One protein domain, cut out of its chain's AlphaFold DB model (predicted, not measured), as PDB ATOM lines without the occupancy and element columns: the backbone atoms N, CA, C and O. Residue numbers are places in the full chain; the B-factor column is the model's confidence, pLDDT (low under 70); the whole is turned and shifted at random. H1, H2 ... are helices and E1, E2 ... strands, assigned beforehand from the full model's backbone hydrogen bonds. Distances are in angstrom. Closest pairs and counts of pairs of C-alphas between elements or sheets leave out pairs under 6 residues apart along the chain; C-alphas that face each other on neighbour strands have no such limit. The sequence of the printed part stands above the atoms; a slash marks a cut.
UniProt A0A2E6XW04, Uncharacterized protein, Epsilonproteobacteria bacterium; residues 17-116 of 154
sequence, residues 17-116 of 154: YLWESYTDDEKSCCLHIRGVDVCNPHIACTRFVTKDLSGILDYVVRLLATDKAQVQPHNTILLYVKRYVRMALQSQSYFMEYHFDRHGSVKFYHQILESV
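Overview. This is residues 17 to 116 of the 154 residues of an uncharacterized protein of Epsilonproteobacteria bacterium (UniProt A0A2E6XW04). A strongly twisted wall of five strands has a hairpin of two helices, H1 and H2, packed across one face, making two layers. The helices cover mainly E3 and E2, while the hairpin of E4 and E5 extends the sheet beyond E1. The 100 printed residues include two named helices and five named strands, in the order E1, E2, E3, H1, H2, E4, E5; the sheet's order is E3, E2, E1, E5, E4, antiparallel throughout, and the class is mixed, helices and strands. The whole is compact, with a radius of gyration of the C-alphas of 13.5 A and spans of 42 by 35 by 22 A.

Arrangement. E1, residues 17 to 23, E2, residues 26 to 33, and E3, residues 36 to 40, form a meander, each strand the antiparallel neighbour of the one before. N 19 and O 30 are within hydrogen-bond range at 2.9 A, as are N 31 and O 38 at 2.9 A. H1, residues 49 to 66, is on the sheet at a height of 7.2 A and runs across the strands, at 90 degrees to E2 on the local plane; the closest C-alphas of H1 and E3 are those of Ile 56 and Asn 40, 5.9 A apart. H2, residues 73 to 91, touches H1, their closest C-alphas being those of Lys 82 and Leu 57, 5.9 A apart. This helical hairpin has a shallow tilt of 34 degrees, only just short of steep, opposite ways. In H1 and H2 every O i to N i+4 pair is within hydrogen-bond range. E4, residues 94 to 100, and E5, residues 106 to 112, form a hairpin with N 111 and O 95 at 2.9 A; E5 is also the antiparallel neighbour of E1, with N 18 and O 110 at 3.1 A.

Along the chain. E1 begins at C-alpha 17 (143.218, 156.571, 166.197). E2 is 21.9 A long, H1 25.9 A and H2 27.3 A. E5 ends at C-alpha 112 (140.558, 157.846, 171.293).

Size, cuts and confidence. The C-alphas farthest apart, those of Gln 70 and Gly 104, are 42.4 A apart. The printed part has no cut, and no link is long. The model's pLDDT is under 70 at residues 67 to 74 and 92 to 116.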
ATOM      1  N   TYR A  17     141.959 157.045 165.620       79.81
ATOM      2  CA  TYR A  17     143.218 156.571 166.197       79.81
ATOM      3  C   TYR A  17     144.433 157.378 165.728       79.81
ATOM      4  O   TYR A  17     144.434 157.933 164.631       79.81
ATOM      5  N   LEU A  18     145.491 157.423 166.542       81.19
ATOM      6  CA  LEU A  18     146.808 157.890 166.086       81.19
ATOM      7  C   LEU A  18     147.597 156.745 165.449       81.19
ATOM      8  O   LEU A  18     147.478 155.605 165.896       81.19
ATOM      9  N   TRP A  19     148.412 157.051 164.444       80.50
ATOM     10  CA  TRP A  19     149.331 156.110 163.810       80.50
ATOM     11  C   TRP A  19     150.543 156.830 163.210       80.50
ATOM     12  O   TRP A  19     150.494 158.026 162.932       80.50
ATOM     13  N   GLU A  20     151.636 156.097 163.006       81.31
ATOM     14  CA  GLU A  20     152.872 156.647 162.444       81.31
ATOM     15  C   GLU A  20     153.030 156.294 160.957       81.31
ATOM     16  O   GLU A  20     153.139 155.111 160.587       81.31
ATOM     17  N   SER A  21     153.063 157.333 160.121       81.81
ATOM     18  CA  SER A  21     153.382 157.254 158.695       81.81
ATOM     19  C   SER A  21     154.880 157.422 158.462       81.81
ATOM     20  O   SER A  21     155.570 158.093 159.228       81.81
ATOM     21  N   TYR A  22     155.364 156.788 157.398       81.94
ATOM     22  CA  TYR A  22     156.762 156.783 156.983       81.94
ATOM     23  C   TYR A  22     156.814 157.211 155.520       81.94
ATOM     24  O   TYR A  22     156.252 156.519 154.670       81.94
ATOM     25  N   THR A  23     157.478 158.328 155.247       77.06
ATOM     26  CA  THR A  23     157.676 158.858 153.894       77.06
ATOM     27  C   THR A  23     159.119 159.328 153.790       77.06
ATOM     28  O   THR A  23     159.540 160.104 154.638       77.06
ATOM     29  N   ASP A  24     159.871 158.855 152.794       78.44
ATOM     30  CA  ASP A  24     161.260 159.274 152.533       78.44
ATOM     31  C   ASP A  24     162.162 159.272 153.787       78.44
ATOM     32  O   ASP A  24     162.863 160.235 154.073       78.44
ATOM     33  N   ASP A  25     162.100 158.185 154.566       77.44
ATOM     34  CA  ASP A  25     162.788 157.997 155.859       77.44
ATOM     35  C   ASP A  25     162.383 158.962 156.993       77.44
ATOM     36  O   ASP A  25     162.852 158.833 158.129       77.44
ATOM     37  N   GLU A  26     161.435 159.864 156.747       79.31
ATOM     38  CA  GLU A  26     160.854 160.743 157.753       79.31
ATOM     39  C   GLU A  26     159.581 160.145 158.366       79.31
ATOM     40  O   GLU A  26     158.724 159.547 157.705       79.31
ATOM     41  N   LYS A  27     159.451 160.315 159.685       83.19
ATOM     42  CA  LYS A  27     158.307 159.834 160.462       83.19
ATOM     43  C   LYS A  27     157.325 160.964 160.701       83.19
ATOM     44  O   LYS A  27     157.693 161.997 161.250       83.19
ATOM     45  N   SER A  28     156.065 160.713 160.368       85.94
ATOM     46  CA  SER A  28     154.954 161.635 160.596       85.94
ATOM     47  C   SER A  28     153.930 161.010 161.530       85.94
ATOM     48  O   SER A  28     153.477 159.886 161.300       85.94
ATOM     49  N   CYS A  29     153.510 161.741 162.557       87.62
ATOM     50  CA  CYS A  29     152.392 161.327 163.384       87.62
ATOM     51  C   CYS A  29     151.083 161.755 162.734       87.62
ATOM     52  O   CYS A  29     150.910 162.922 162.375       87.62
ATOM     53  N   CYS A  30     150.164 160.809 162.599       87.19
ATOM     54  CA  CYS A  30     148.900 160.979 161.909       87.19
ATOM     55  C   CYS A  30     147.735 160.672 162.840       87.19
ATOM     56  O   CYS A  30     147.753 159.684 163.569       87.19
ATOM     57  N   LEU A  31     146.701 161.504 162.784       87.00
ATOM     58  CA  LEU A  31     145.400 161.220 163.370       87.00
ATOM     59  C   LEU A  31     144.453 160.760 162.267       87.00
ATOM     60  O   LEU A  31     144.073 161.561 161.413       87.00
ATOM     61  N   HIS A  32     144.047 159.497 162.332       84.50
ATOM     62  CA  HIS A  32     142.934 158.986 161.555       84.50
ATOM     63  C   HIS A  32     141.627 159.375 162.233       84.50
ATOM     64  O   HIS A  32     141.453 159.137 163.431       84.50
ATOM     65  N   ILE A  33     140.708 159.973 161.483       78.69
ATOM     66  CA  ILE A  33     139.407 160.401 161.987       78.69
ATOM     67  C   ILE A  33     138.408 160.511 160.837       78.69
ATOM     68  O   ILE A  33     138.623 161.247 159.876       78.69
ATOM     69  N   ARG A  34     137.290 159.779 160.936       75.50
ATOM     70  CA  ARG A  34     136.216 159.769 159.919       75.50
ATOM     71  C   ARG A  34     136.707 159.440 158.499       75.50
ATOM     72  O   ARG A  34     136.247 160.040 157.530       75.50
ATOM     73  N   GLY A  35     137.643 158.501 158.372       75.81
ATOM     74  CA  GLY A  35     138.170 158.084 157.070       75.81
ATOM     75  C   GLY A  35     139.206 159.035 156.467       75.81
ATOM     76  O   GLY A  35     139.572 158.857 155.309       75.81
ATOM     77  N   VAL A  36     139.676 160.030 157.223       79.12
ATOM     78  CA  VAL A  36     140.700 160.987 156.784       79.12
ATOM     79  C   VAL A  36     141.884 160.946 157.739       79.12
ATOM     80  O   VAL A  36     141.699 160.892 158.954       79.12
ATOM     81  N   ASP A  37     143.094 161.012 157.188       83.44
ATOM     82  CA  ASP A  37     144.331 161.133 157.952       83.44
ATOM     83  C   ASP A  37     144.810 162.586 157.967       83.44
ATOM     84  O   ASP A  37     145.000 163.213 156.926       83.44
ATOM     85  N   VAL A  38     145.024 163.124 159.166       86.56
ATOM     86  CA  VAL A  38     145.679 164.419 159.367       86.56
ATOM     87  C   VAL A  38     147.052 164.165 159.968       86.56
ATOM     88  O   VAL A  38     147.164 163.811 161.141       86.56
ATOM     89  N   CYS A  39     148.090 164.341 159.156       88.12
ATOM     90  CA  CYS A  39     149.472 164.054 159.521       88.12
ATOM     91  C   CYS A  39     150.257 165.336 159.772       88.12
ATOM     92  O   CYS A  39     150.266 166.225 158.926       88.12
ATOM     93  N   ASN A  40     150.950 165.417 160.907       89.81
ATOM     94  CA  ASN A  40     151.960 166.444 161.129       89.81
ATOM     95  C   ASN A  40     153.324 165.887 160.680       89.81
ATOM     96  O   ASN A  40     153.846 164.994 161.352       89.81
ATOM     97  N   PRO A  41     153.913 166.411 159.587       88.50
ATOM     98  CA  PRO A  41     155.157 165.879 159.034       88.50
ATOM     99  C   PRO A  41     156.388 166.186 159.890       88.50
ATOM    100  O   PRO A  41     157.451 165.625 159.679       88.50
ATOM    101  N   HIS A  42     156.264 167.078 160.872       87.88
ATOM    102  CA  HIS A  42     157.394 167.543 161.673       87.88
ATOM    103  C   HIS A  42     157.554 166.791 162.997       87.88
ATOM    104  O   HIS A  42     158.409 167.157 163.806       87.88
ATOM    105  N   ILE A  43     156.706 165.796 163.272       86.81
ATOM    106  CA  ILE A  43     156.759 165.012 164.508       86.81
ATOM    107  C   ILE A  43     156.547 163.529 164.212       86.81
ATOM    108  O   ILE A  43     155.661 163.167 163.447       86.81
ATOM    109  N   ALA A  44     157.297 162.673 164.899       86.81
ATOM    110  CA  ALA A  44     157.011 161.244 165.009       86.81
ATOM    111  C   ALA A  44     155.946 160.995 166.094       86.81
ATOM    112  O   ALA A  44     155.811 161.810 167.016       86.81
ATOM    113  N   CYS A  45     155.212 159.878 166.022       82.44
ATOM    114  CA  CYS A  45     154.321 159.522 167.130       82.44
ATOM    115  C   CYS A  45     155.150 159.047 168.324       82.44
ATOM    116  O   CYS A  45     156.226 158.462 168.183       82.44
ATOM    117  N   THR A  46     154.652 159.293 169.529       81.50
ATOM    118  CA  THR A  46     155.331 158.905 170.761       81.50
ATOM    119  C   THR A  46     154.495 157.895 171.538       81.50
ATOM    120  O   THR A  46     153.479 157.400 171.074       81.50
ATOM    121  N   ARG A  47     154.929 157.549 172.752       72.31
ATOM    122  CA  ARG A  47     154.119 156.772 173.707       72.31
ATOM    123  C   ARG A  47     153.143 157.640 174.512       72.31
ATOM    124  O   ARG A  47     152.501 157.153 175.438       72.31
ATOM    125  N   PHE A  48     153.133 158.948 174.260       78.69
ATOM    126  CA  PHE A  48     152.400 159.927 175.047       78.69
ATOM    127  C   PHE A  48     151.303 160.547 174.185       78.69
ATOM    128  O   PHE A  48     151.527 161.566 173.535       78.69
ATOM    129  N   VAL A  49     150.097 159.969 174.245       78.88
ATOM    130  CA  VAL A  49     148.912 160.429 173.492       78.88
ATOM    131  C   VAL A  49     148.735 161.947 173.579       78.88
ATOM    132  O   VAL A  49     148.446 162.604 172.590       78.88
ATOM    133  N   THR A  50     148.920 162.523 174.769       82.94
ATOM    134  CA  THR A  50     148.762 163.962 175.021       82.94
ATOM    135  C   THR A  50     149.755 164.817 174.251       82.94
ATOM    136  O   THR A  50     149.390 165.893 173.775       82.94
ATOM    137  N   LYS A  51     151.000 164.346 174.119       86.62
ATOM    138  CA  LYS A  51     152.047 165.019 173.352       86.62
ATOM    139  C   LYS A  51     151.719 164.963 171.865       86.62
ATOM    140  O   LYS A  51     151.775 165.989 171.195       86.62
ATOM    141  N   ASP A  52     151.316 163.794 171.386       87.56
ATOM    142  CA  ASP A  52     150.995 163.574 169.978       87.56
ATOM    143  C   ASP A  52     149.756 164.380 169.570       87.56
ATOM    144  O   ASP A  52     149.787 165.122 168.591       87.56
ATOM    145  N   LEU A  53     148.695 164.337 170.379       88.56
ATOM    146  CA  LEU A  53     147.485 165.132 170.180       88.56
ATOM    147  C   LEU A  53     147.753 166.637 170.213       88.56
ATOM    148  O   LEU A  53     147.234 167.357 169.363       88.56
ATOM    149  N   SER A  54     148.575 167.118 171.149       91.44
ATOM    150  CA  SER A  54     148.990 168.528 171.164       91.44
ATOM    151  C   SER A  54     149.738 168.897 169.880       91.44
ATOM    152  O   SER A  54     149.418 169.897 169.247       91.44
ATOM    153  N   GLY A  55     150.657 168.039 169.427       92.94
ATOM    154  CA  GLY A  55     151.399 168.247 168.184       92.94
ATOM    155  C   GLY A  55     150.515 168.262 166.930       92.94
ATOM    156  O   GLY A  55     150.745 169.067 166.025       92.94
ATOM    157  N   ILE A  56     149.478 167.420 166.876       91.62
ATOM    158  CA  ILE A  56     148.454 167.463 165.820       91.62
ATOM    159  C   ILE A  56     147.638 168.758 165.910       91.62
ATOM    160  O   ILE A  56     147.419 169.417 164.895       91.62
ATOM    161  N   LEU A  57     147.211 169.155 167.111       93.31
ATOM    162  CA  LEU A  57     146.431 170.376 167.317       93.31
ATOM    163  C   LEU A  57     147.190 171.620 166.841       93.31
ATOM    164  O   LEU A  57     146.620 172.436 166.117       93.31
ATOM    165  N   ASP A  58     148.467 171.743 167.198       94.12
ATOM    166  CA  ASP A  58     149.318 172.867 166.801       94.12
ATOM    167  C   ASP A  58     149.519 172.926 165.285       94.12
ATOM    168  O   ASP A  58     149.541 174.002 164.681       94.12
ATOM    169  N   TYR A  59     149.649 171.768 164.636       91.94
ATOM    170  CA  TYR A  59     149.728 171.684 163.180       91.94
ATOM    171  C   TYR A  59     148.424 172.126 162.508       91.94
ATOM    172  O   TYR A  59     148.441 173.007 161.652       91.94
ATOM    173  N   VAL A  60     147.280 171.607 162.959       89.56
ATOM    174  CA  VAL A  60     145.956 171.976 162.435       89.56
ATOM    175  C   VAL A  60     145.662 173.466 162.626       89.56
ATOM    176  O   VAL A  60     145.109 174.107 161.735       89.56
ATOM    177  N   VAL A  61     146.038 174.045 163.771       89.81
ATOM    178  CA  VAL A  61     145.889 175.488 164.019       89.81
ATOM    179  C   VAL A  61     146.706 176.309 163.024       89.81
ATOM    180  O   VAL A  61     146.196 177.312 162.531       89.81
ATOM    181  N   ARG A  62     147.932 175.879 162.699       88.06
ATOM    182  CA  ARG A  62     148.765 176.540 161.683       88.06
ATOM    183  C   ARG A  62     148.148 176.436 160.291       88.06
ATOM    184  O   ARG A  62     148.007 177.468 159.645       88.06
ATOM    185  N   LEU A  63     147.701 175.248 159.876       84.81
ATOM    186  CA  LEU A  63     147.021 175.058 158.586       84.81
ATOM    187  C   LEU A  63     145.808 175.990 158.434       84.81
ATOM    188  O   LEU A  63     145.697 176.708 157.445       84.81
ATOM    189  N   LEU A  64     144.952 176.049 159.459       83.06
ATOM    190  CA  LEU A  64     143.775 176.925 159.481       83.06
ATOM    191  C   LEU A  64     144.118 178.424 159.512       83.06
ATOM    192  O   LEU A  64     143.281 179.242 159.144       83.06
ATOM    193  N   ALA A  65     145.302 178.809 159.998       81.38
ATOM    194  CA  ALA A  65     145.745 180.203 160.011       81.38
ATOM    195  C   ALA A  65     146.325 180.642 158.656       81.38
ATOM    196  O   ALA A  65     146.206 181.810 158.282       81.38
ATOM    197  N   THR A  66     146.952 179.713 157.929       75.31
ATOM    198  CA  THR A  66     147.483 179.946 156.582       75.31
ATOM    199  C   THR A  66     146.364 179.983 155.541       75.31
ATOM    200  O   THR A  66     146.426 180.788 154.612       75.31
ATOM    201  N   ASP A  67     145.314 179.180 155.721       64.69
ATOM    202  CA  ASP A  67     144.177 179.141 154.806       64.69
ATOM    203  C   ASP A  67     143.157 180.259 155.108       64.69
ATOM    204  O   ASP A  67     142.141 180.071 155.776       64.69
ATOM    205  N   LYS A  68     143.446 181.476 154.625       55.62
ATOM    206  CA  LYS A  68     142.546 182.645 154.730       55.62
ATOM    207  C   LYS A  68     141.284 182.535 153.852       55.62
ATOM    208  O   LYS A  68     140.457 183.447 153.885       55.62
ATOM    209  N   ALA A  69     141.107 181.457 153.087       48.53
ATOM    210  CA  ALA A  69     139.937 181.242 152.243       48.53
ATOM    211  C   ALA A  69     138.875 180.418 152.989       48.53
ATOM    212  O   ALA A  69     138.887 179.188 153.045       48.53
ATOM    213  N   GLN A  70     137.919 181.129 153.587       50.44
ATOM    214  CA  GLN A  70     136.706 180.525 154.126       50.44
ATOM    215  C   GLN A  70     135.991 179.738 153.013       50.44
ATOM    216  O   GLN A  70     135.794 180.254 151.919       50.44
ATOM    217  N   VAL A  71     135.546 178.520 153.333       52.06
ATOM    218  CA  VAL A  71     134.733 177.625 152.481       52.06
ATOM    219  C   VAL A  71     135.522 176.753 151.486       52.06
ATOM    220  O   VAL A  71     135.318 176.792 150.279       52.06
ATOM    221  N   GLN A  72     136.353 175.849 152.013       53.78
ATOM    222  CA  GLN A  72     136.643 174.573 151.348       53.78
ATOM    223  C   GLN A  72     136.257 173.404 152.269       53.78
ATOM    224  O   GLN A  72     136.413 173.525 153.486       53.78
ATOM    225  N   PRO A  73     135.785 172.259 151.740       58.16
ATOM    226  CA  PRO A  73     135.418 171.081 152.544       58.16
ATOM    227  C   PRO A  73     136.576 170.560 153.417       58.16
ATOM    228  O   PRO A  73     136.354 170.036 154.509       58.16
ATOM    229  N   HIS A  74     137.817 170.797 152.984       61.62
ATOM    230  CA  HIS A  74     139.048 170.572 153.748       61.62
ATOM    231  C   HIS A  74     139.046 171.305 155.112       61.62
ATOM    232  O   HIS A  74     139.400 170.718 156.138       61.62
ATOM    233  N   ASN A  75     138.534 172.541 155.164       70.94
ATOM    234  CA  ASN A  75     138.465 173.330 156.396       70.94
ATOM    235  C   ASN A  75     137.450 172.760 157.390       70.94
ATOM    236  O   ASN A  75     137.659 172.850 158.601       70.94
ATOM    237  N   THR A  76     136.380 172.118 156.916       77.69
ATOM    238  CA  THR A  76     135.396 171.466 157.791       77.69
ATOM    239  C   THR A  76     136.023 170.314 158.576       77.69
ATOM    240  O   THR A  76     135.778 170.190 159.778       77.69
ATOM    241  N   ILE A  77     136.872 169.509 157.928       82.12
ATOM    242  CA  ILE A  77     137.597 168.413 158.584       82.12
ATOM    243  C   ILE A  77     138.606 168.974 159.588       82.12
ATOM    244  O   ILE A  77     138.590 168.567 160.747       82.12
ATOM    245  N   LEU A  78     139.422 169.959 159.203       84.81
ATOM    246  CA  LEU A  78     140.406 170.562 160.109       84.81
ATOM    247  C   LEU A  78     139.757 171.221 161.338       84.81
ATOM    248  O   LEU A  78     140.234 171.056 162.463       84.81
ATOM    249  N   LEU A  79     138.631 171.919 161.166       86.69
ATOM    250  CA  LEU A  79     137.861 172.483 162.279       86.69
ATOM    251  C   LEU A  79     137.292 171.394 163.199       86.69
ATOM    252  O   LEU A  79     137.315 171.553 164.424       86.69
ATOM    253  N   TYR A  80     136.812 170.284 162.631       84.44
ATOM    254  CA  TYR A  80     136.341 169.137 163.403       84.44
ATOM    255  C   TYR A  80     137.476 168.503 164.214       84.44
ATOM    256  O   TYR A  80     137.323 168.328 165.423       84.44
ATOM    257  N   VAL A  81     138.631 168.252 163.589       84.88
ATOM    258  CA  VAL A  81     139.828 167.729 164.264       84.88
ATOM    259  C   VAL A  81     140.259 168.651 165.396       84.88
ATOM    260  O   VAL A  81     140.405 168.199 166.529       84.88
ATOM    261  N   LYS A  82     140.368 169.959 165.142       88.62
ATOM    262  CA  LYS A  82     140.698 170.954 166.172       88.62
ATOM    263  C   LYS A  82     139.752 170.870 167.374       88.62
ATOM    264  O   LYS A  82     140.210 170.904 168.516       88.62
ATOM    265  N   ARG A  83     138.437 170.779 167.138       86.81
ATOM    266  CA  ARG A  83     137.434 170.668 168.210       86.81
ATOM    267  C   ARG A  83     137.571 169.348 168.963       86.81
ATOM    268  O   ARG A  83     137.606 169.360 170.190       86.81
ATOM    269  N   TYR A  84     137.657 168.240 168.235       86.31
ATOM    270  CA  TYR A  84     137.761 166.905 168.807       86.31
ATOM    271  C   TYR A  84     139.002 166.772 169.691       86.31
ATOM    272  O   TYR A  84     138.888 166.417 170.858       86.31
ATOM    273  N   VAL A  85     140.174 167.145 169.169       86.62
ATOM    274  CA  VAL A  85     141.447 167.038 169.887       86.62
ATOM    275  C   VAL A  85     141.459 167.915 171.139       86.62
ATOM    276  O   VAL A  85     141.883 167.455 172.196       86.62
ATOM    277  N   ARG A  86     140.920 169.143 171.077       86.38
ATOM    278  CA  ARG A  86     140.756 169.992 172.272       86.38
ATOM    279  C   ARG A  86     139.914 169.309 173.344       86.38
ATOM    280  O   ARG A  86     140.310 169.295 174.506       86.38
ATOM    281  N   MET A  87     138.777 168.733 172.962       80.38
ATOM    282  CA  MET A  87     137.914 168.040 173.914       80.38
ATOM    283  C   MET A  87     138.564 166.755 174.445       80.38
ATOM    284  O   MET A  87     138.444 166.466 175.633       80.38
ATOM    285  N   ALA A  88     139.290 166.005 173.614       79.38
ATOM    286  CA  ALA A  88     140.029 164.814 174.033       79.38
ATOM    287  C   ALA A  88     141.117 165.161 175.066       79.38
ATOM    288  O   ALA A  88     141.209 164.506 176.101       79.38
ATOM    289  N   LEU A  89     141.880 166.238 174.835       82.56
ATOM    290  CA  LEU A  89     142.887 166.743 175.773       82.56
ATOM    291  C   LEU A  89     142.267 167.229 177.094       82.56
ATOM    292  O   LEU A  89     142.809 166.948 178.159       82.56
ATOM    293  N   GLN A  90     141.123 167.921 177.044       81.50
ATOM    294  CA  GLN A  90     140.425 168.419 178.238       81.50
ATOM    295  C   GLN A  90     139.775 167.306 179.066       81.50
ATOM    296  O   GLN A  90     139.827 167.333 180.290       81.50
ATOM    297  N   SER A  91     139.148 166.336 178.400       74.62
ATOM    298  CA  SER A  91     138.424 165.235 179.051       74.62
ATOM    299  C   SER A  91     139.331 164.101 179.517       74.62
ATOM    300  O   SER A  91     138.848 163.174 180.167       74.62
ATOM    301  N   GLN A  92     140.610 164.124 179.125       69.81
ATOM    302  CA  GLN A  92     141.573 163.042 179.337       69.81
ATOM    303  C   GLN A  92     141.047 161.658 178.896       69.81
ATOM    304  O   GLN A  92     141.498 160.621 179.375       69.81
ATOM    305  N   SER A  93     140.069 161.635 177.982       64.81
ATOM    306  CA  SER A  93     139.326 160.436 177.579       64.81
ATOM    307  C   SER A  93     139.988 159.758 176.384       64.81
ATOM    308  O   SER A  93     139.402 159.597 175.314       64.81
ATOM    309  N   TYR A  94     141.244 159.376 176.569       67.56
ATOM    310  CA  TYR A  94     142.038 158.635 175.597       67.56
ATOM    311  C   TYR A  94     142.641 157.401 176.258       67.56
ATOM    312  O   TYR A  94     143.012 157.422 177.430       67.56
ATOM    313  N   PHE A  95     142.758 156.320 175.494       60.12
ATOM    314  CA  PHE A  95     143.387 155.090 175.943       60.12
ATOM    315  C   PHE A  95     144.377 154.604 174.890       60.12
ATOM    316  O   PHE A  95     144.201 154.765 173.688       60.12
ATOM    317  N   MET A  96     145.494 154.065 175.345       53.84
ATOM    318  CA  MET A  96     146.534 153.589 174.445       53.84
ATOM    319  C   MET A  96     146.258 152.124 174.126       53.84
ATOM    320  O   MET A  96     146.184 151.306 175.044       53.84
ATOM    321  N   GLU A  97     146.116 151.794 172.844       51.53
ATOM    322  CA  GLU A  97     146.008 150.411 172.388       51.53
ATOM    323  C   GLU A  97     147.148 150.098 171.433       51.53
ATOM    324  O   GLU A  97     147.292 150.713 170.386       51.53
ATOM    325  N   TYR A  98     147.952 149.097 171.754       50.31
ATOM    326  CA  TYR A  98     149.029 148.677 170.870       50.31
ATOM    327  C   TYR A  98     148.466 147.785 169.766       50.31
ATOM    328  O   TYR A  98     147.867 146.750 170.057       50.31
ATOM    329  N   HIS A  99     148.710 148.147 168.507       50.62
ATOM    330  CA  HIS A  99     148.397 147.289 167.366       50.62
ATOM    331  C   HIS A  99     149.657 147.037 166.537       50.62
ATOM    332  O   HIS A  99     150.543 147.883 166.424       50.62
ATOM    333  N   PHE A 100     149.752 145.839 165.970       41.84
ATOM    334  CA  PHE A 100     150.787 145.529 164.990       41.84
ATOM    335  C   PHE A 100     150.353 146.070 163.630       41.84
ATOM    336  O   PHE A 100     149.202 145.894 163.227       41.84
ATOM    337  N   ASP A 101     151.281 146.691 162.910       46.72
ATOM    338  CA  ASP A 101     151.085 146.990 161.494       46.72
ATOM    339  C   ASP A 101     151.011 145.666 160.688       46.72
ATOM    340  O   ASP A 101     151.475 144.614 161.145       46.72
ATOM    341  N   ARG A 102     150.397 145.697 159.494       44.69
ATOM    342  CA  ARG A 102     150.318 144.571 158.537       44.69
ATOM    343  C   ARG A 102     151.660 143.858 158.286       44.69
ATOM    344  O   ARG A 102     151.640 142.686 157.923       44.69
ATOM    345  N   HIS A 103     152.791 144.523 158.498       44.16
ATOM    346  CA  HIS A 103     154.153 144.017 158.329       44.16
ATOM    347  C   HIS A 103     154.814 143.512 159.625       44.16
ATOM    348  O   HIS A 103     155.989 143.161 159.613       44.16
ATOM    349  N   GLY A 104     154.087 143.441 160.746       36.06
ATOM    350  CA  GLY A 104     154.600 142.886 162.007       36.06
ATOM    351  C   GLY A 104     155.465 143.842 162.834       36.06
ATOM    352  O   GLY A 104     155.907 143.474 163.922       36.06
ATOM    353  N   SER A 105     155.660 145.078 162.373       43.81
ATOM    354  CA  SER A 105     156.253 146.151 163.170       43.81
ATOM    355  C   SER A 105     155.260 146.621 164.233       43.81
ATOM    356  O   SER A 105     154.091 146.888 163.935       43.81
ATOM    357  N   VAL A 106     155.710 146.728 165.488       43.53
ATOM    358  CA  VAL A 106     154.919 147.374 166.545       43.53
ATOM    359  C   VAL A 106     154.835 148.857 166.211       43.53
ATOM    360  O   VAL A 106     155.835 149.566 166.304       43.53
ATOM    361  N   LYS A 107     153.648 149.323 165.822       53.53
ATOM    362  CA  LYS A 107     153.351 150.752 165.738       53.53
ATOM    363  C   LYS A 107     152.501 151.138 166.944       53.53
ATOM    364  O   LYS A 107     151.665 150.371 167.415       53.53
ATOM    365  N   PHE A 108     152.759 152.315 167.497       50.50
ATOM    366  CA  PHE A 108     151.943 152.839 168.585       50.50
ATOM    367  C   PHE A 108     150.630 153.322 167.987       50.50
ATOM    368  O   PHE A 108     150.630 154.210 167.136       50.50
ATOM    369  N   TYR A 109     149.527 152.723 168.424       53.50
ATOM    370  CA  TYR A 109     148.205 153.238 168.133       53.50
ATOM    371  C   TYR A 109     147.630 153.816 169.423       53.50
ATOM    372  O   TYR A 109     147.812 153.306 170.530       53.50
ATOM    373  N   HIS A 110     146.969 154.952 169.303       52.28
ATOM    374  CA  HIS A 110     146.239 155.523 170.425       52.28
ATOM    375  C   HIS A 110     144.778 155.479 170.060       52.28
ATOM    376  O   HIS A 110     144.383 156.129 169.095       52.28
ATOM    377  N   GLN A 111     143.992 154.708 170.803       56.88
ATOM    378  CA  GLN A 111     142.563 154.690 170.600       56.88
ATOM    379  C   GLN A 111     141.945 155.861 171.360       56.88
ATOM    380  O   GLN A 111     142.103 156.022 172.570       56.88
ATOM    381  N   ILE A 112     141.224 156.718 170.651       54.09
ATOM    382  CA  ILE A 112     140.558 157.846 171.293       54.09
ATOM    383  C   ILE A 112     139.077 157.505 171.333       54.09
ATOM    384  O   ILE A 112     138.460 157.259 170.295       54.09
ATOM    385  N   LEU A 113     138.516 157.390 172.543       51.50
ATOM    386  CA  LEU A 113     137.105 157.048 172.690       51.50
ATOM    387  C   LEU A 113     136.266 158.131 172.018       51.50
ATOM    388  O   LEU A 113     136.415 159.327 172.264       51.50
ATOM    389  N   GLU A 114     135.305 157.696 171.213       46.00
ATOM    390  CA  GLU A 114     134.300 158.579 170.632       46.00
ATOM    391  C   GLU A 114     133.358 159.179 171.701       46.00
ATOM    392  O   GLU A 114     132.568 160.070 171.402       46.00
ATOM    393  N   SER A 115     133.452 158.737 172.967       39.38
ATOM    394  CA  SER A 115     132.596 159.160 174.090       39.38
ATOM    395  C   SER A 115     132.597 160.668 174.345       39.38
ATOM    396  O   SER A 115     131.687 161.178 174.987       39.38
ATOM    397  N   VAL A 116     133.566 161.391 173.791       44.56
ATOM    398  CA  VAL A 116     133.635 162.853 173.800       44.56
ATOM    399  C   VAL A 116     132.449 163.508 173.058       44.56
ATOM    400  O   VAL A 116     132.080 164.639 173.376       44.56
TER     401      VAL A 116